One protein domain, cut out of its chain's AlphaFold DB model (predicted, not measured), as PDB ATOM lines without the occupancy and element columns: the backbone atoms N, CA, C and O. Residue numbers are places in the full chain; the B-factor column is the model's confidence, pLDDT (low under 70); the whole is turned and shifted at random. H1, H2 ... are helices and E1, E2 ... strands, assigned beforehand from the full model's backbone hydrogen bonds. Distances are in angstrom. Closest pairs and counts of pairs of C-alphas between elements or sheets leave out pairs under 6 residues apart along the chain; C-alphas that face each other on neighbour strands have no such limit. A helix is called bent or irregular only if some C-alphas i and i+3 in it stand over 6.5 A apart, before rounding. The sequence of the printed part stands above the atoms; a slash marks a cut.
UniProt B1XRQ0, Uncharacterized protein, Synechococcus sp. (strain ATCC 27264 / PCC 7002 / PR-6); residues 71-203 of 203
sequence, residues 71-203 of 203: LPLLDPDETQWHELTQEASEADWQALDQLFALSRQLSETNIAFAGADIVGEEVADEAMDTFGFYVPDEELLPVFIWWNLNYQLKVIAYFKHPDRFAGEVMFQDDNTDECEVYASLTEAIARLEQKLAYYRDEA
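Overview. This is residues 71 to 203 of the 203 residues of an uncharacterized protein of Synechococcus sp. (strain ATCC 27264 / PCC 7002 / PR-6) (UniProt B1XRQ0). One twisted sheet of five strands has two helices, H2 and H5, side by side over one of its faces, while H3 and H4 form a small head past the last residue of E1 and H1 sits off to the side, clear of the sheet. H2 is over the E1 end of the sheet and H5, the longest helix, over E4. The printed part has 133 residues with five named helices and five named strands, in the order H1 H2 E1 H3 H4 E2 E3 E4 E5 H5; the sheet runs E1 E2 E3 E4 E5, is antiparallel throughout, and the class is mixed, helices and strands. The whole is compact, with a radius of gyration of the C-alphas of 14.2 A and spans of 41 by 36 by 26 A.

Along the chain. The first named element is H1, residues 78 to 85, with C-alpha 78 at (27.144, -10.926, 55.708). H2, residues 90 to 105, is 23.1 A from first to last C-alpha. E1, residues 109 to 114, is 16.0 A long and begins with C-alpha 109 at (6.885, -2.906, 58.609). H3, residues 116 to 119, is 5.3 A long, and H4, residues 121 to 131, is 13.5 A long; H4 is irregular, with C-alphas 122 and 125 8.4 A apart. Next come E2, residues 143 to 148 and 16.7 A long, and E3, residues 153 to 158 and 17.1 A long. E4, residues 169 to 173, and E5, residues 178 to 182, are shorter. H5, residues 185 to 202, is 25.7 A long and ends with C-alpha 202 at (-9.049, 6.251, 53.189).

Arrangement. E1 and E5 are the edge strands of the sheet, whose strands turn by 60 degrees from edge to edge. E1 and E2 are antiparallel at 164 degrees, with N 112 and O 145 2.8 A apart, within hydrogen-bond range. E2 to E5 form a meander, each strand the antiparallel neighbour of the one before, and its hairpins are E2 and E3, E3 and E4, and E4 and E5. Within hydrogen-bond range there are N 146 and O 155 at 2.8 A, N 156 and O 170 at 2.8 A, and N 171 and O 180 at 2.8 A. H2 and H5 are on the same face of the sheet, in two layers, helices on one face of a sheet. H5 runs along the strands at a height over the sheet of 9.0 A, at 5 degrees to E4 on the local plane; the closest C-alphas of H5 and E4 are those of Ala 188 and Phe 171, 6.2 A apart. H2 also runs along the strands, at a height over the sheet of 11.5 A and at 24 degrees to E1 on the local plane; its closest C-alpha to E1 is that of Ser 103, 5.9 A from that of Thr 109. H2 and H5 touch, H5 with residues 185 to 189 alone, at a shallow tilt of 26 degrees, the same way; their closest C-alphas, of Ala 95 and Thr 186, are 5.1 A apart. H4 only grazes the sheet with Phe 131. H3 and H4 touch only at the corner, their closest C-alphas being those of Val 119 and Ala 127, 5.2 A apart. H1 is apart from H2 and is not on the sheet. In H1, H2 and H5 every O i to N i+4 pair is within hydrogen-bond range; in H4, 5 of 7 are, and H3 is too short for such a pair.

Size, cuts and confidence. The two C-alphas farthest apart, of Thr 79 and Glu 202, are 42.3 A apart. The printed part has no cut and ends at residue 203, the chain's last residue. The link from H4 to E2, with 11 residues between them, is long. The mean pLDDT of the printed part is 89.6, and residues 75, 76 and 203 are under 70.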
ATOM      1  N   LEU A  71      18.310  -5.759  60.671       80.88
ATOM      2  CA  LEU A  71      19.078  -6.882  61.212       80.88
ATOM      3  C   LEU A  71      18.920  -8.168  60.386       80.88
ATOM      4  O   LEU A  71      19.938  -8.825  60.192       80.88
ATOM      5  N   PRO A  72      17.729  -8.508  59.843       80.44
ATOM      6  CA  PRO A  72      17.575  -9.700  59.009       80.44
ATOM      7  C   PRO A  72      18.431  -9.703  57.735       80.44
ATOM      8  O   PRO A  72      18.603 -10.750  57.131       80.44
ATOM      9  N   LEU A  73      18.978  -8.557  57.312       73.56
ATOM     10  CA  LEU A  73      19.905  -8.485  56.173       73.56
ATOM     11  C   LEU A  73      21.341  -8.878  56.548       73.56
ATOM     12  O   LEU A  73      22.173  -9.076  55.667       73.56
ATOM     13  N   LEU A  74      21.655  -8.915  57.844       71.69
ATOM     14  CA  LEU A  74      22.995  -9.175  58.376       71.69
ATOM     15  C   LEU A  74      23.119 -10.560  59.022       71.69
ATOM     16  O   LEU A  74      24.206 -10.934  59.453       71.69
ATOM     17  N   ASP A  75      22.015 -11.297  59.120       67.25
ATOM     18  CA  ASP A  75      21.922 -12.582  59.807       67.25
ATOM     19  C   ASP A  75      21.381 -13.630  58.821       67.25
ATOM     20  O   ASP A  75      20.323 -13.389  58.240       67.25
ATOM     21  N   PRO A  76      22.054 -14.774  58.590       58.72
ATOM     22  CA  PRO A  76      23.293 -15.254  59.219       58.72
ATOM     23  C   PRO A  76      24.587 -15.005  58.425       58.72
ATOM     24  O   PRO A  76      25.666 -15.301  58.942       58.72
ATOM     25  N   ASP A  77      24.514 -14.508  57.185       71.50
ATOM     26  CA  ASP A  77      25.681 -14.429  56.294       71.50
ATOM     27  C   ASP A  77      25.854 -13.051  55.634       71.50
ATOM     28  O   ASP A  77      25.315 -12.758  54.566       71.50
ATOM     29  N   GLU A  78      26.698 -12.217  56.251       73.62
ATOM     30  CA  GLU A  78      27.144 -10.926  55.708       73.62
ATOM     31  C   GLU A  78      27.729 -11.035  54.285       73.62
ATOM     32  O   GLU A  78      27.671 -10.074  53.509       73.62
ATOM     33  N   THR A  79      28.307 -12.190  53.937       79.25
ATOM     34  CA  THR A  79      28.933 -12.448  52.634       79.25
ATOM     35  C   THR A  79      27.885 -12.495  51.535       79.25
ATOM     36  O   THR A  79      28.086 -11.894  50.484       79.25
ATOM     37  N   GLN A  80      26.743 -13.133  51.797       80.81
ATOM     38  CA  GLN A  80      25.683 -13.312  50.809       80.81
ATOM     39  C   GLN A  80      25.069 -11.971  50.387       80.81
ATOM     40  O   GLN A  80      24.927 -11.703  49.193       80.81
ATOM     41  N   TRP A  81      24.757 -11.094  51.350       83.56
ATOM     42  CA  TRP A  81      24.280  -9.738  51.049       83.56
ATOM     43  C   TRP A  81      25.306  -8.955  50.227       83.56
ATOM     44  O   TRP A  81      24.968  -8.314  49.230       83.56
ATOM     45  N   HIS A  82      26.576  -9.018  50.634       82.94
ATOM     46  CA  HIS A  82      27.641  -8.312  49.941       82.94
ATOM     47  C   HIS A  82      27.834  -8.807  48.501       82.94
ATOM     48  O   HIS A  82      28.015  -7.988  47.607       82.94
ATOM     49  N   GLU A  83      27.777 -10.117  48.262       84.62
ATOM     50  CA  GLU A  83      27.883 -10.704  46.923       84.62
ATOM     51  C   GLU A  83      26.738 -10.251  46.014       84.62
ATOM     52  O   GLU A  83      26.988  -9.763  44.914       84.62
ATOM     53  N   LEU A  84      25.493 -10.320  46.488       84.62
ATOM     54  CA  LEU A  84      24.325  -9.945  45.681       84.62
ATOM     55  C   LEU A  84      24.318  -8.460  45.334       84.62
ATOM     56  O   LEU A  84      24.024  -8.067  44.208       84.62
ATOM     57  N   THR A  85      24.690  -7.618  46.290       86.25
ATOM     58  CA  THR A  85      24.683  -6.168  46.094       86.25
ATOM     59  C   THR A  85      25.809  -5.653  45.195       86.25
ATOM     60  O   THR A  85      25.734  -4.514  44.736       86.25
ATOM     61  N   GLN A  86      26.815  -6.472  44.859       86.88
ATOM     62  CA  GLN A  86      27.792  -6.125  43.817       86.88
ATOM     63  C   GLN A  86      27.175  -6.088  42.412       86.88
ATOM     64  O   GLN A  86      27.715  -5.419  41.530       86.88
ATOM     65  N   GLU A  87      26.057  -6.783  42.204       87.88
ATOM     66  CA  GLU A  87      25.333  -6.812  40.929       87.88
ATOM     67  C   GLU A  87      24.288  -5.690  40.812       87.88
ATOM     68  O   GLU A  87      23.761  -5.450  39.723       87.88
ATOM     69  N   ALA A  88      23.998  -4.988  41.913       90.19
ATOM     70  CA  ALA A  88      23.011  -3.918  41.954       90.19
ATOM     71  C   ALA A  88      23.466  -2.701  41.134       90.19
ATOM     72  O   ALA A  88      24.565  -2.161  41.311       90.19
ATOM     73  N   SER A  89      22.592  -2.231  40.247       92.06
ATOM     74  CA  SER A  89      22.788  -0.980  39.522       92.06
ATOM     75  C   SER A  89      22.515   0.236  40.413       92.06
ATOM     76  O   SER A  89      21.971   0.133  41.511       92.06
ATOM     77  N   GLU A  90      22.848   1.431  39.926       92.88
ATOM     78  CA  GLU A  90      22.507   2.680  40.622       92.88
ATOM     79  C   GLU A  90      20.992   2.821  40.852       92.88
ATOM     80  O   GLU A  90      20.570   3.276  41.912       92.88
ATOM     81  N   ALA A  91      20.171   2.389  39.888       92.94
ATOM     82  CA  ALA A  91      18.716   2.432  40.006       92.94
ATOM     83  C   ALA A  91      18.195   1.457  41.074       92.94
ATOM     84  O   ALA A  91      17.285   1.805  41.824       92.94
ATOM     85  N   ASP A  92      18.802   0.272  41.182       92.88
ATOM     86  CA  ASP A  92      18.454  -0.704  42.221       92.88
ATOM     87  C   ASP A  92      18.785  -0.157  43.608       92.88
ATOM     88  O   ASP A  92      17.984  -0.257  44.533       92.88
ATOM     89  N   TRP A  93      19.939   0.498  43.738       93.62
ATOM     90  CA  TRP A  93      20.341   1.150  44.975       93.62
ATOM     91  C   TRP A  93      19.401   2.278  45.390       93.62
ATOM     92  O   TRP A  93      18.995   2.327  46.547       93.62
ATOM     93  N   GLN A  94      19.017   3.148  44.454       94.75
ATOM     94  CA  GLN A  94      18.041   4.210  44.714       94.75
ATOM     95  C   GLN A  94      16.680   3.638  45.131       94.75
ATOM     96  O   GLN A  94      16.052   4.151  46.055       94.75
ATOM     97  N   ALA A  95      16.242   2.555  44.482       94.88
ATOM     98  CA  ALA A  95      15.011   1.856  44.821       94.88
ATOM     99  C   ALA A  95      15.078   1.268  46.242       94.88
ATOM    100  O   ALA A  95      14.189   1.514  47.054       94.88
ATOM    101  N   LEU A  96      16.153   0.557  46.587       93.75
ATOM    102  CA  LEU A  96      16.353   0.051  47.945       93.75
ATOM    103  C   LEU A  96      16.349   1.187  48.970       93.75
ATOM    104  O   LEU A  96      15.600   1.119  49.941       93.75
ATOM    105  N   ASP A  97      17.115   2.254  48.737       94.94
ATOM    106  CA  ASP A  97      17.177   3.413  49.636       94.94
ATOM    107  C   ASP A  97      15.784   4.011  49.883       94.94
ATOM    108  O   ASP A  97      15.417   4.271  51.032       94.94
ATOM    109  N   GLN A  98      14.969   4.145  48.832       95.31
ATOM    110  CA  GLN A  98      13.582   4.598  48.937       95.31
ATOM    111  C   GLN A  98      12.717   3.633  49.761       95.31
ATOM    112  O   GLN A  98      11.973   4.075  50.642       95.31
ATOM    113  N   LEU A  99      12.837   2.322  49.535       94.62
ATOM    114  CA  LEU A  99      12.107   1.317  50.308       94.62
ATOM    115  C   LEU A  99      12.495   1.355  51.792       94.62
ATOM    116  O   LEU A  99      11.626   1.282  52.662       94.62
ATOM    117  N   PHE A 100      13.781   1.510  52.104       92.50
ATOM    118  CA  PHE A 100      14.269   1.596  53.479       92.50
ATOM    119  C   PHE A 100      13.842   2.895  54.173       92.50
ATOM    120  O   PHE A 100      13.442   2.854  55.342       92.50
ATOM    121  N   ALA A 101      13.853   4.027  53.464       92.81
ATOM    122  CA  ALA A 101      13.303   5.287  53.963       92.81
ATOM    123  C   ALA A 101      11.815   5.142  54.310       92.81
ATOM    124  O   ALA A 101      11.386   5.471  55.417       92.81
ATOM    125  N   LEU A 102      11.037   4.567  53.393       93.06
ATOM    126  CA  LEU A 102       9.611   4.319  53.574       93.06
ATOM    127  C   LEU A 102       9.341   3.397  54.770       93.06
ATOM    128  O   LEU A 102       8.470   3.670  55.596       93.06
ATOM    129  N   SER A 103      10.137   2.337  54.900       91.94
ATOM    130  CA  SER A 103      10.049   1.361  55.987       91.94
ATOM    131  C   SER A 103      10.224   1.989  57.367       91.94
ATOM    132  O   SER A 103       9.546   1.611  58.318       91.94
ATOM    133  N   ARG A 104      11.110   2.985  57.476       88.19
ATOM    134  CA  ARG A 104      11.356   3.729  58.716       88.19
ATOM    135  C   ARG A 104      10.152   4.566  59.154       88.19
ATOM    136  O   ARG A 104       9.969   4.792  60.348       88.19
ATOM    137  N   GLN A 105       9.336   5.020  58.204       88.56
ATOM    138  CA  GLN A 105       8.177   5.886  58.446       88.56
ATOM    139  C   GLN A 105       6.880   5.102  58.698       88.56
ATOM    140  O   GLN A 105       5.870   5.682  59.097       88.56
ATOM    141  N   LEU A 106       6.888   3.793  58.446       91.25
ATOM    142  CA  LEU A 106       5.724   2.923  58.519       91.25
ATOM    143  C   LEU A 106       5.822   1.973  59.714       91.25
ATOM    144  O   LEU A 106       6.694   1.104  59.764       91.25
ATOM    145  N   SER A 107       4.883   2.083  60.655       89.44
ATOM    146  CA  SER A 107       4.734   1.109  61.740       89.44
ATOM    147  C   SER A 107       4.333  -0.268  61.204       89.44
ATOM    148  O   SER A 107       3.665  -0.364  60.174       89.44
ATOM    149  N   GLU A 108       4.710  -1.328  61.925       92.38
ATOM    150  CA  GLU A 108       4.443  -2.732  61.555       92.38
ATOM    151  C   GLU A 108       5.013  -3.149  60.186       92.38
ATOM    152  O   GLU A 108       4.497  -4.054  59.525       92.38
ATOM    153  N   THR A 109       6.080  -2.475  59.752       94.62
ATOM    154  CA  THR A 109       6.885  -2.906  58.609       94.62
ATOM    155  C   THR A 109       7.877  -3.965  59.051       94.62
ATOM    156  O   THR A 109       8.507  -3.828  60.098       94.62
ATOM    157  N   ASN A 110       8.044  -4.988  58.226       92.62
ATOM    158  CA  ASN A 110       8.983  -6.074  58.422       92.62
ATOM    159  C   ASN A 110       9.765  -6.314  57.129       92.62
ATOM    160  O   ASN A 110       9.265  -6.084  56.026       92.62
ATOM    161  N   ILE A 111      11.005  -6.764  57.290       91.81
ATOM    162  CA  ILE A 111      11.904  -7.118  56.198       91.81
ATOM    163  C   ILE A 111      12.515  -8.471  56.535       91.81
ATOM    164  O   ILE A 111      12.917  -8.702  57.674       91.81
ATOM    165  N   ALA A 112      12.587  -9.352  55.547       89.19
ATOM    166  CA  ALA A 112      13.246 -10.638  55.646       89.19
ATOM    167  C   ALA A 112      14.130 -10.873  54.426       89.19
ATOM    168  O   ALA A 112      13.845 -10.419  53.316       89.19
ATOM    169  N   PHE A 113      15.196 -11.624  54.661       87.44
ATOM    170  CA  PHE A 113      16.050 -12.165  53.628       87.44
ATOM    171  C   PHE A 113      15.958 -13.684  53.711       87.44
ATOM    172  O   PHE A 113      16.427 -14.278  54.679       87.44
ATOM    173  N   ALA A 114      15.238 -14.293  52.773       87.69
ATOM    174  CA  ALA A 114      14.770 -15.666  52.908       87.69
ATOM    175  C   ALA A 114      15.485 -16.616  51.941       87.69
ATOM    176  O   ALA A 114      15.584 -16.356  50.737       87.69
ATOM    177  N   GLY A 115      15.973 -17.728  52.495       89.44
ATOM    178  CA  GLY A 115      16.564 -18.850  51.775       89.44
ATOM    179  C   GLY A 115      15.626 -20.058  51.698       89.44
ATOM    180  O   GLY A 115      14.421 -19.959  51.942       89.44
ATOM    181  N   ALA A 116      16.189 -21.214  51.335       88.38
ATOM    182  CA  ALA A 116      15.427 -22.447  51.090       88.38
ATOM    183  C   ALA A 116      14.763 -22.987  52.366       88.38
ATOM    184  O   ALA A 116      13.744 -23.664  52.314       88.38
ATOM    185  N   ASP A 117      15.314 -22.629  53.517       89.88
ATOM    186  CA  ASP A 117      14.812 -22.943  54.847       89.88
ATOM    187  C   ASP A 117      13.531 -22.185  55.226       89.88
ATOM    188  O   ASP A 117      12.828 -22.615  56.136       89.88
ATOM    189  N   ILE A 118      13.223 -21.078  54.542       89.38
ATOM    190  CA  ILE A 118      12.057 -20.227  54.833       89.38
ATOM    191  C   ILE A 118      11.033 -20.269  53.698       89.38
ATOM    192  O   ILE A 118       9.832 -20.255  53.957       89.38
ATOM    193  N   VAL A 119      11.490 -20.312  52.445       90.75
ATOM    194  CA  VAL A 119      10.611 -20.284  51.265       90.75
ATOM    195  C   VAL A 119      10.840 -21.450  50.303       90.75
ATOM    196  O   VAL A 119      10.298 -21.419  49.212       90.75
ATOM    197  N   GLY A 120      11.631 -22.470  50.639       91.31
ATOM    198  CA  GLY A 120      11.888 -23.602  49.740       91.31
ATOM    199  C   GLY A 120      10.742 -24.616  49.652       91.31
ATOM    200  O   GLY A 120       9.780 -24.574  50.419       91.31
ATOM    201  N   GLU A 121      10.871 -25.582  48.733       91.38
ATOM    202  CA  GLU A 121       9.899 -26.677  48.550       91.38
ATOM    203  C   GLU A 121       9.660 -27.472  49.849       91.38
ATOM    204  O   GLU A 121       8.528 -27.857  50.141       91.38
ATOM    205  N   GLU A 122      10.700 -27.675  50.665       92.25
ATOM    206  CA  GLU A 122      10.609 -28.441  51.918       92.25
ATOM    207  C   GLU A 122       9.707 -27.788  52.981       92.25
ATOM    208  O   GLU A 122       9.184 -28.487  53.851       92.25
ATOM    209  N   VAL A 123       9.498 -26.470  52.897       92.44
ATOM    210  CA  VAL A 123       8.692 -25.667  53.836       92.44
ATOM    211  C   VAL A 123       7.502 -24.988  53.150       92.44
ATOM    212  O   VAL A 123       6.919 -24.054  53.697       92.44
ATOM    213  N   ALA A 124       7.113 -25.463  51.962       92.50
ATOM    214  CA  ALA A 124       6.138 -24.799  51.100       92.50
ATOM    215  C   ALA A 124       4.811 -24.463  51.801       92.50
ATOM    216  O   ALA A 124       4.310 -23.358  51.624       92.50
ATOM    217  N   ASP A 125       4.256 -25.362  52.620       94.69
ATOM    218  CA  ASP A 125       2.995 -25.103  53.334       94.69
ATOM    219  C   ASP A 125       3.122 -23.910  54.310       94.69
ATOM    220  O   ASP A 125       2.280 -23.014  54.309       94.69
ATOM    221  N   GLU A 126       4.206 -23.844  55.093       92.50
ATOM    222  CA  GLU A 126       4.461 -22.744  56.040       92.50
ATOM    223  C   GLU A 126       4.803 -21.433  55.318       92.50
ATOM    224  O   GLU A 126       4.360 -20.353  55.727       92.50
ATOM    225  N   ALA A 127       5.549 -21.525  54.215       90.88
ATOM    226  CA  ALA A 127       5.882 -20.390  53.366       90.88
ATOM    227  C   ALA A 127       4.628 -19.789  52.709       90.88
ATOM    228  O   ALA A 127       4.435 -18.572  52.734       90.88
ATOM    229  N   MET A 128       3.725 -20.633  52.199       90.50
ATOM    230  CA  MET A 128       2.435 -20.209  51.651       90.50
ATOM    231  C   MET A 128       1.556 -19.559  52.722       90.50
ATOM    232  O   MET A 128       0.983 -18.503  52.463       90.50
ATOM    233  N   ASP A 129       1.487 -20.131  53.925       88.31
ATOM    234  CA  ASP A 129       0.703 -19.566  55.031       88.31
ATOM    235  C   ASP A 129       1.259 -18.212  55.515       88.31
ATOM    236  O   ASP A 129       0.495 -17.316  55.884       88.31
ATOM    237  N   THR A 130       2.583 -18.039  55.507       85.62
ATOM    238  CA  THR A 130       3.251 -16.840  56.043       85.62
ATOM    239  C   THR A 130       3.391 -15.734  54.998       85.62
ATOM    240  O   THR A 130       3.048 -14.573  55.239       85.62
ATOM    241  N   PHE A 131       3.903 -16.079  53.820       86.38
ATOM    242  CA  PHE A 131       4.282 -15.129  52.778       86.38
ATOM    243  C   PHE A 131       3.341 -15.147  51.574       86.38
ATOM    244  O   PHE A 131       3.347 -14.188  50.810       86.38
ATOM    245  N   GLY A 132       2.496 -16.173  51.426       85.81
ATOM    246  CA  GLY A 132       1.611 -16.332  50.268       85.81
ATOM    247  C   GLY A 132       2.289 -16.958  49.048       85.81
ATOM    248  O   GLY A 132       1.662 -17.061  47.996       85.81
ATOM    249  N   PHE A 133       3.553 -17.374  49.168       89.44
ATOM    250  CA  PHE A 133       4.313 -18.012  48.096       89.44
ATOM    251  C   PHE A 133       5.408 -18.935  48.655       89.44
ATOM    252  O   PHE A 133       5.790 -18.832  49.819       89.44
ATOM    253  N   TYR A 134       5.940 -19.801  47.793       92.31
ATOM    254  CA  TYR A 134       7.190 -20.529  48.006       92.31
ATOM    255  C   TYR A 134       7.987 -20.557  46.693       92.31
ATOM    256  O   TYR A 134       7.441 -20.342  45.607       92.31
ATOM    257  N   VAL A 135       9.282 -20.817  46.795       90.50
ATOM    258  CA  VAL A 135      10.247 -20.898  45.706       90.50
ATOM    259  C   VAL A 135      10.630 -22.369  45.505       90.50
ATOM    260  O   VAL A 135      11.362 -22.929  46.320       90.50
ATOM    261  N   PRO A 136      10.147 -23.020  44.432       88.19
ATOM    262  CA  PRO A 136      10.482 -24.416  44.153       88.19
ATOM    263  C   PRO A 136      11.923 -24.599  43.656       88.19
ATOM    264  O   PRO A 136      12.480 -25.683  43.787       88.19
ATOM    265  N   ASP A 137      12.516 -23.565  43.056       89.50
ATOM    266  CA  ASP A 137      13.875 -23.603  42.514       89.50
ATOM    267  C   ASP A 137      14.845 -22.830  43.416       89.50
ATOM    268  O   ASP A 137      14.867 -21.597  43.422       89.50
ATOM    269  N   GLU A 138      15.669 -23.557  44.172       86.50
ATOM    270  CA  GLU A 138      16.655 -22.967  45.081       86.50
ATOM    271  C   GLU A 138      17.712 -22.110  44.368       86.50
ATOM    272  O   GLU A 138      18.361 -21.277  45.007       86.50
ATOM    273  N   GLU A 139      17.898 -22.256  43.049       86.62
ATOM    274  CA  GLU A 139      18.843 -21.418  42.308       86.62
ATOM    275  C   GLU A 139      18.429 -19.941  42.288       86.62
ATOM    276  O   GLU A 139      19.310 -19.085  42.193       86.62
ATOM    277  N   LEU A 140      17.129 -19.652  42.448       85.44
ATOM    278  CA  LEU A 140      16.547 -18.305  42.492       85.44
ATOM    279  C   LEU A 140      16.646 -17.637  43.874       85.44
ATOM    280  O   LEU A 140      16.257 -16.478  44.031       85.44
ATOM    281  N   LEU A 141      17.154 -18.356  44.876       88.12
ATOM    282  CA  LEU A 141      17.315 -17.871  46.244       88.12
ATOM    283  C   LEU A 141      18.675 -17.185  46.443       88.12
ATOM    284  O   LEU A 141      19.674 -17.583  45.834       88.12
ATOM    285  N   PRO A 142      18.764 -16.189  47.338       88.81
ATOM    286  CA  PRO A 142      17.736 -15.752  48.286       88.81
ATOM    287  C   PRO A 142      16.736 -14.751  47.691       88.81
ATOM    288  O   PRO A 142      17.003 -14.081  46.687       88.81
ATOM    289  N   VAL A 143      15.596 -14.615  48.368       90.50
ATOM    290  CA  VAL A 143      14.600 -13.571  48.101       90.50
ATOM    291  C   VAL A 143      14.621 -12.512  49.195       90.50
ATOM    292  O   VAL A 143      14.743 -12.808  50.383       90.50
ATOM    293  N   PHE A 144      14.459 -11.262  48.790       91.75
ATOM    294  CA  PHE A 144      14.183 -10.160  49.695       91.75
ATOM    295  C   PHE A 144      12.671  -9.996  49.827       91.75
ATOM    296  O   PHE A 144      11.969  -9.921  48.819       91.75
ATOM    297  N   ILE A 145      12.171  -9.921  51.055       93.44
ATOM    298  CA  ILE A 145      10.744  -9.778  51.337       93.44
ATOM    299  C   ILE A 145      10.549  -8.566  52.236       93.44
ATOM    300  O   ILE A 145      11.111  -8.483  53.323       93.44
ATOM    301  N   TRP A 146       9.710  -7.645  51.795       95.06
ATOM    302  CA  TRP A 146       9.216  -6.517  52.565       95.06
ATOM    303  C   TRP A 146       7.712  -6.673  52.741       95.06
ATOM    304  O   TRP A 146       7.013  -6.987  51.778       95.06
ATOM    305  N   TRP A 147       7.191  -6.438  53.942       95.25
ATOM    306  CA  TRP A 147       5.747  -6.390  54.153       95.25
ATOM    307  C   TRP A 147       5.351  -5.428  55.256       95.25
ATOM    308  O   TRP A 147       6.104  -5.180  56.198       95.25
ATOM    309  N   ASN A 148       4.128  -4.919  55.163       95.81
ATOM    310  CA  ASN A 148       3.535  -4.096  56.201       95.81
ATOM    311  C   ASN A 148       2.193  -4.677  56.653       95.81
ATOM    312  O   ASN A 148       1.284  -4.835  55.840       95.81
ATOM    313  N   LEU A 149       2.057  -4.956  57.953       93.19
ATOM    314  CA  LEU A 149       0.848  -5.585  58.500       93.19
ATOM    315  C   LEU A 149      -0.350  -4.629  58.566       93.19
ATOM    316  O   LEU A 149      -1.486  -5.076  58.455       93.19
ATOM    317  N   ASN A 150      -0.114  -3.324  58.723       94.12
ATOM    318  CA  ASN A 150      -1.195  -2.337  58.793       94.12
ATOM    319  C   ASN A 150      -1.851  -2.122  57.429       94.12
ATOM    320  O   ASN A 150      -3.067  -1.989  57.347       94.12
ATOM    321  N   TYR A 151      -1.042  -2.087  56.370       95.19
ATOM    322  CA  TYR A 151      -1.523  -1.895  55.002       95.19
ATOM    323  C   TYR A 151      -1.773  -3.208  54.263       95.19
ATOM    324  O   TYR A 151      -2.376  -3.178  53.198       95.19
ATOM    325  N   GLN A 152      -1.336  -4.344  54.817       94.69
ATOM    326  CA  GLN A 152      -1.446  -5.671  54.204       94.69
ATOM    327  C   GLN A 152      -0.849  -5.713  52.782       94.69
ATOM    328  O   GLN A 152      -1.422  -6.271  51.851       94.69
ATOM    329  N   LEU A 153       0.313  -5.070  52.617       96.25
ATOM    330  CA  LEU A 153       1.053  -4.990  51.355       96.25
ATOM    331  C   LEU A 153       2.385  -5.726  51.475       96.25
ATOM    332  O   LEU A 153       3.036  -5.635  52.522       96.25
ATOM    333  N   LYS A 154       2.818  -6.387  50.395       96.06
ATOM    334  CA  LYS A 154       4.119  -7.068  50.312       96.06
ATOM    335  C   LYS A 154       4.852  -6.732  49.017       96.06
ATOM    336  O   LYS A 154       4.239  -6.575  47.964       96.06
ATOM    337  N   VAL A 155       6.175  -6.661  49.105       96.50
ATOM    338  CA  VAL A 155       7.100  -6.612  47.970       96.50
ATOM    339  C   VAL A 155       8.086  -7.758  48.140       96.50
ATOM    340  O   VAL A 155       8.751  -7.854  49.168       96.50
ATOM    341  N   ILE A 156       8.180  -8.625  47.141       94.31
ATOM    342  CA  ILE A 156       9.043  -9.806  47.134       94.31
ATOM    343  C   ILE A 156       9.944  -9.702  45.911       94.31
ATOM    344  O   ILE A 156       9.450  -9.562  44.798       94.31
ATOM    345  N   ALA A 157      11.255  -9.770  46.094       92.88
ATOM    346  CA  ALA A 157      12.220  -9.614  45.016       92.88
ATOM    347  C   ALA A 157      13.212 -10.776  44.981       92.88
ATOM    348  O   ALA A 157      13.871 -11.075  45.980       92.88
ATOM    349  N   TYR A 158      13.368 -11.385  43.805       90.00
ATOM    350  CA  TYR A 158      14.382 -12.407  43.557       90.00
ATOM    351  C   TYR A 158      15.725 -11.738  43.280       90.00
ATOM    352  O   TYR A 158      15.952 -11.194  42.198       90.00
ATOM    353  N   PHE A 159      16.629 -11.740  44.260       85.44
ATOM    354  CA  PHE A 159      17.907 -11.035  44.118       85.44
ATOM    355  C   PHE A 159      18.900 -11.793  43.246       85.44
ATOM    356  O   PHE A 159      19.708 -11.162  42.571       85.44
ATOM    357  N   LYS A 160      18.779 -13.120  43.183       80.19
ATOM    358  CA  LYS A 160      19.583 -13.984  42.319       80.19
ATOM    359  C   LYS A 160      18.852 -14.335  41.017       80.19
ATOM    360  O   LYS A 160      18.781 -15.494  40.613       80.19
ATOM    361  N   HIS A 161      18.259 -13.336  40.367       78.69
ATOM    362  CA  HIS A 161      17.596 -13.546  39.082       78.69
ATOM    363  C   HIS A 161      18.646 -13.672  37.957       78.69
ATOM    364  O   HIS A 161      19.581 -12.871  37.923       78.69
ATOM    365  N   PRO A 162      18.501 -14.612  36.998       75.12
ATOM    366  CA  PRO A 162      19.528 -14.897  35.985       75.12
ATOM    367  C   PRO A 162      19.997 -13.690  35.160       75.12
ATOM    368  O   PRO A 162      21.132 -13.665  34.686       75.12
ATOM    369  N   ASP A 163      19.113 -12.711  34.961       77.56
ATOM    370  CA  ASP A 163      19.360 -11.576  34.069       77.56
ATOM    371  C   ASP A 163      19.927 -10.322  34.760       77.56
ATOM    372  O   ASP A 163      20.553  -9.504  34.083       77.56
ATOM    373  N   ARG A 164      19.658 -10.116  36.062       81.75
ATOM    374  CA  ARG A 164      20.048  -8.913  36.836       81.75
ATOM    375  C   ARG A 164      19.619  -9.008  38.302       81.75
ATOM    376  O   ARG A 164      18.662  -9.713  38.616       81.75
ATOM    377  N   PHE A 165      20.233  -8.188  39.154       86.31
ATOM    378  CA  PHE A 165      19.781  -7.942  40.523       86.31
ATOM    379  C   PHE A 165      18.292  -7.556  40.560       86.31
ATOM    380  O   PHE A 165      17.866  -6.659  39.832       86.31
ATOM    381  N   ALA A 166      17.502  -8.253  41.386       87.75
ATOM    382  CA  ALA A 166      16.063  -8.020  41.549       87.75
ATOM    383  C   ALA A 166      15.274  -7.964  40.218       87.75
ATOM    384  O   ALA A 166      14.401  -7.115  40.023       87.75
ATOM    385  N   GLY A 167      15.612  -8.857  39.279       83.88
ATOM    386  CA  GLY A 167      15.079  -8.848  37.910       83.88
ATOM    387  C   GLY A 167      13.604  -9.218  37.763       83.88
ATOM    388  O   GLY A 167      13.003  -8.879  36.742       83.88
ATOM    389  N   GLU A 168      13.031  -9.854  38.782       90.25
ATOM    390  CA  GLU A 168      11.601 -10.097  38.925       90.25
ATOM    391  C   GLU A 168      11.188  -9.717  40.349       90.25
ATOM    392  O   GLU A 168      11.799 -10.155  41.331       90.25
ATOM    393  N   VAL A 169      10.171  -8.860  40.452       94.19
ATOM    394  CA  VAL A 169       9.661  -8.359  41.728       94.19
ATOM    395  C   VAL A 169       8.153  -8.521  41.763       94.19
ATOM    396  O   VAL A 169       7.438  -7.957  40.938       94.19
ATOM    397  N   MET A 170       7.658  -9.278  42.731       94.94
ATOM    398  CA  MET A 170       6.237  -9.436  42.990       94.94
ATOM    399  C   MET A 170       5.770  -8.364  43.975       94.94
ATOM    400  O   MET A 170       6.416  -8.095  44.987       94.94
ATOM    401  N   PHE A 171       4.623  -7.770  43.685       96.44
ATOM    402  CA  PHE A 171       3.878  -6.909  44.590       96.44
ATOM    403  C   PHE A 171       2.550  -7.587  44.911       96.44
ATOM    404  O   PHE A 171       1.820  -7.970  43.996       96.44
ATOM    405  N   GLN A 172       2.232  -7.719  46.193       95.62
ATOM    406  CA  GLN A 172       1.009  -8.361  46.660       95.62
ATOM    407  C   GLN A 172       0.207  -7.403  47.536       95.62
ATOM    408  O   GLN A 172       0.754  -6.751  48.431       95.62
ATOM    409  N   ASP A 173      -1.093  -7.345  47.270       95.75
ATOM    410  CA  ASP A 173      -2.082  -6.599  48.036       95.75
ATOM    411  C   ASP A 173      -3.114  -7.570  48.613       95.75
ATOM    412  O   ASP A 173      -4.045  -8.011  47.932       95.75
ATOM    413  N   ASP A 174      -2.946  -7.901  49.892       93.00
ATOM    414  CA  ASP A 174      -3.799  -8.869  50.582       93.00
ATOM    415  C   ASP A 174      -5.203  -8.294  50.866       93.00
ATOM    416  O   ASP A 174      -6.129  -9.047  51.165       93.00
ATOM    417  N   ASN A 175      -5.417  -6.973  50.735       93.06
ATOM    418  CA  ASN A 175      -6.762  -6.397  50.861       93.06
ATOM    419  C   ASN A 175      -7.642  -6.728  49.649       93.06
ATOM    420  O   ASN A 175      -8.868  -6.795  49.781       93.06
ATOM    421  N   THR A 176      -7.036  -6.876  48.467       93.44
ATOM    422  CA  THR A 176      -7.737  -7.148  47.203       93.44
ATOM    423  C   THR A 176      -7.478  -8.545  46.648       93.44
ATOM    424  O   THR A 176      -8.121  -8.905  45.662       93.44
ATOM    425  N   ASP A 177      -6.604  -9.332  47.287       89.31
ATOM    426  CA  ASP A 177      -6.122 -10.628  46.784       89.31
ATOM    427  C   ASP A 177      -5.484 -10.488  45.385       89.31
ATOM    428  O   ASP A 177      -5.608 -11.348  44.510       89.31
ATOM    429  N   GLU A 178      -4.837  -9.342  45.137       91.12
ATOM    430  CA  GLU A 178      -4.161  -9.041  43.876       91.12
ATOM    431  C   GLU A 178      -2.654  -9.276  44.009       91.12
ATOM    432  O   GLU A 178      -2.007  -8.797  44.941       91.12
ATOM    433  N   CYS A 179      -2.080  -9.962  43.020       94.00
ATOM    434  CA  CYS A 179      -0.639 -10.120  42.870       94.00
ATOM    435  C   CYS A 179      -0.202  -9.614  41.491       94.00
ATOM    436  O   CYS A 179      -0.734 -10.025  40.458       94.00
ATOM    437  N   GLU A 180       0.789  -8.731  41.482       95.50
ATOM    438  CA  GLU A 180       1.352  -8.088  40.298       95.50
ATOM    439  C   GLU A 180       2.848  -8.420  40.198       95.50
ATOM    440  O   GLU A 180       3.529  -8.520  41.214       95.50
ATOM    441  N   VAL A 181       3.371  -8.592  38.981       95.19
ATOM    442  CA  VAL A 181       4.795  -8.883  38.743       95.19
ATOM    443  C   VAL A 181       5.409  -7.757  37.924       95.19
ATOM    444  O   VAL A 181       4.874  -7.369  36.884       95.19
ATOM    445  N   TYR A 182       6.538  -7.254  38.401       95.50
ATOM    446  CA  TYR A 182       7.267  -6.120  37.861       95.50
ATOM    447  C   TYR A 182       8.681  -6.521  37.457       95.50
ATOM    448  O   TYR A 182       9.280  -7.440  38.016       95.50
ATOM    449  N   ALA A 183       9.233  -5.791  36.489       92.31
ATOM    450  CA  ALA A 183      10.547  -6.092  35.931       92.31
ATOM    451  C   ALA A 183      11.707  -5.488  36.746       92.31
ATOM    452  O   ALA A 183      12.869  -5.671  36.380       92.31
ATOM    453  N   SER A 184      11.409  -4.691  37.778       92.69
ATOM    454  CA  SER A 184      12.405  -4.028  38.624       92.69
ATOM    455  C   SER A 184      11.828  -3.598  39.973       92.69
ATOM    456  O   SER A 184      10.617  -3.391  40.106       92.69
ATOM    457  N   LEU A 185      12.713  -3.369  40.950       93.88
ATOM    458  CA  LEU A 185      12.351  -2.792  42.250       93.88
ATOM    459  C   LEU A 185      11.731  -1.402  42.114       93.88
ATOM    460  O   LEU A 185      10.764  -1.100  42.804       93.88
ATOM    461  N   THR A 186      12.245  -0.563  41.212       95.19
ATOM    462  CA  THR A 186      11.735   0.799  41.010       95.19
ATOM    463  C   THR A 186      10.248   0.806  40.651       95.19
ATOM    464  O   THR A 186       9.479   1.582  41.214       95.19
ATOM    465  N   GLU A 187       9.823  -0.070  39.735       96.00
ATOM    466  CA  GLU A 187       8.414  -0.169  39.331       96.00
ATOM    467  C   GLU A 187       7.529  -0.687  40.472       96.00
ATOM    468  O   GLU A 187       6.473  -0.110  40.745       96.00
ATOM    469  N   ALA A 188       7.982  -1.726  41.180       96.69
ATOM    470  CA  ALA A 188       7.249  -2.291  42.308       96.69
ATOM    471  C   ALA A 188       7.093  -1.288  43.466       96.69
ATOM    472  O   ALA A 188       6.027  -1.202  44.073       96.69
ATOM    473  N   ILE A 189       8.120  -0.479  43.748       96.12
ATOM    474  CA  ILE A 189       8.065   0.562  44.785       96.12
ATOM    475  C   ILE A 189       7.117   1.687  44.383       96.12
ATOM    476  O   ILE A 189       6.316   2.120  45.208       96.12
ATOM    477  N   ALA A 190       7.131   2.119  43.121       96.31
ATOM    478  CA  ALA A 190       6.170   3.112  42.645       96.31
ATOM    479  C   ALA A 190       4.720   2.625  42.830       96.31
ATOM    480  O   ALA A 190       3.838   3.398  43.220       96.31
ATOM    481  N   ARG A 191       4.470   1.328  42.602       97.25
ATOM    482  CA  ARG A 191       3.168   0.709  42.873       97.25
ATOM    483  C   ARG A 191       2.840   0.668  44.366       97.25
ATOM    484  O   ARG A 191       1.723   1.029  44.745       97.25
ATOM    485  N   LEU A 192       3.798   0.269  45.201       97.19
ATOM    486  CA  LEU A 192       3.661   0.257  46.657       97.19
ATOM    487  C   LEU A 192       3.279   1.645  47.185       97.19
ATOM    488  O   LEU A 192       2.308   1.773  47.926       97.19
ATOM    489  N   GLU A 193       3.986   2.695  46.772       96.19
ATOM    490  CA  GLU A 193       3.703   4.072  47.187       96.19
ATOM    491  C   GLU A 193       2.310   4.534  46.757       96.19
ATOM    492  O   GLU A 193       1.604   5.173  47.538       96.19
ATOM    493  N   GLN A 194       1.877   4.169  45.545       96.50
ATOM    494  CA  GLN A 194       0.524   4.458  45.075       96.50
ATOM    495  C   GLN A 194      -0.538   3.820  45.983       96.50
ATOM    496  O   GLN A 194      -1.508   4.483  46.354       96.50
ATOM    497  N   LYS A 195      -0.367   2.542  46.342       96.69
ATOM    498  CA  LYS A 195      -1.306   1.808  47.205       96.69
ATOM    499  C   LYS A 195      -1.275   2.330  48.643       96.69
ATOM    500  O   LYS A 195      -2.327   2.524  49.243       96.69
ATOM    501  N   LEU A 196      -0.098   2.662  49.170       95.81
ATOM    502  CA  LEU A 196       0.037   3.298  50.482       95.81
ATOM    503  C   LEU A 196      -0.643   4.665  50.542       95.81
ATOM    504  O   LEU A 196      -1.314   4.955  51.529       95.81
ATOM    505  N   ALA A 197      -0.488   5.503  49.514       94.81
ATOM    506  CA  ALA A 197      -1.172   6.793  49.444       94.81
ATOM    507  C   ALA A 197      -2.696   6.607  49.453       94.81
ATOM    508  O   ALA A 197      -3.383   7.241  50.246       94.81
ATOM    509  N   TYR A 198      -3.201   5.670  48.646       95.19
ATOM    510  CA  TYR A 198      -4.620   5.324  48.615       95.19
ATOM    511  C   TYR A 198      -5.150   4.906  49.997       95.19
ATOM    512  O   TYR A 198      -6.111   5.492  50.484       95.19
ATOM    513  N   TYR A 199      -4.488   3.966  50.678       94.31
ATOM    514  CA  TYR A 199      -4.939   3.502  51.995       94.31
ATOM    515  C   TYR A 199      -4.742   4.516  53.122       94.31
ATOM    516  O   TYR A 199      -5.486   4.489  54.097       94.31
ATOM    517  N   ARG A 200      -3.758   5.416  53.016       91.06
ATOM    518  CA  ARG A 200      -3.595   6.528  53.964       91.06
ATOM    519  C   ARG A 200      -4.713   7.555  53.838       91.06
ATOM    520  O   ARG A 200      -5.133   8.085  54.856       91.06
ATOM    521  N   ASP A 201      -5.174   7.823  52.620       86.69
ATOM    522  CA  ASP A 201      -6.247   8.788  52.368       86.69
ATOM    523  C   ASP A 201      -7.637   8.237  52.738       86.69
ATOM    524  O   ASP A 201      -8.558   9.013  52.997       86.69
ATOM    525  N   GLU A 202      -7.803   6.910  52.772       74.25
ATOM    526  CA  GLU A 202      -9.049   6.251  53.189       74.25
ATOM    527  C   GLU A 202      -9.160   5.974  54.704       74.25
ATOM    528  O   GLU A 202     -10.256   5.643  55.166       74.25
ATOM    529  N   ALA A 203      -8.067   6.108  55.468       60.66
ATOM    530  CA  ALA A 203      -7.989   5.830  56.913       60.66
ATOM    531  C   ALA A 203      -8.344   7.040  57.799       60.66
ATOM    532  O   ALA A 203      -9.004   6.822  58.845       60.66
TER     533      ALA A 203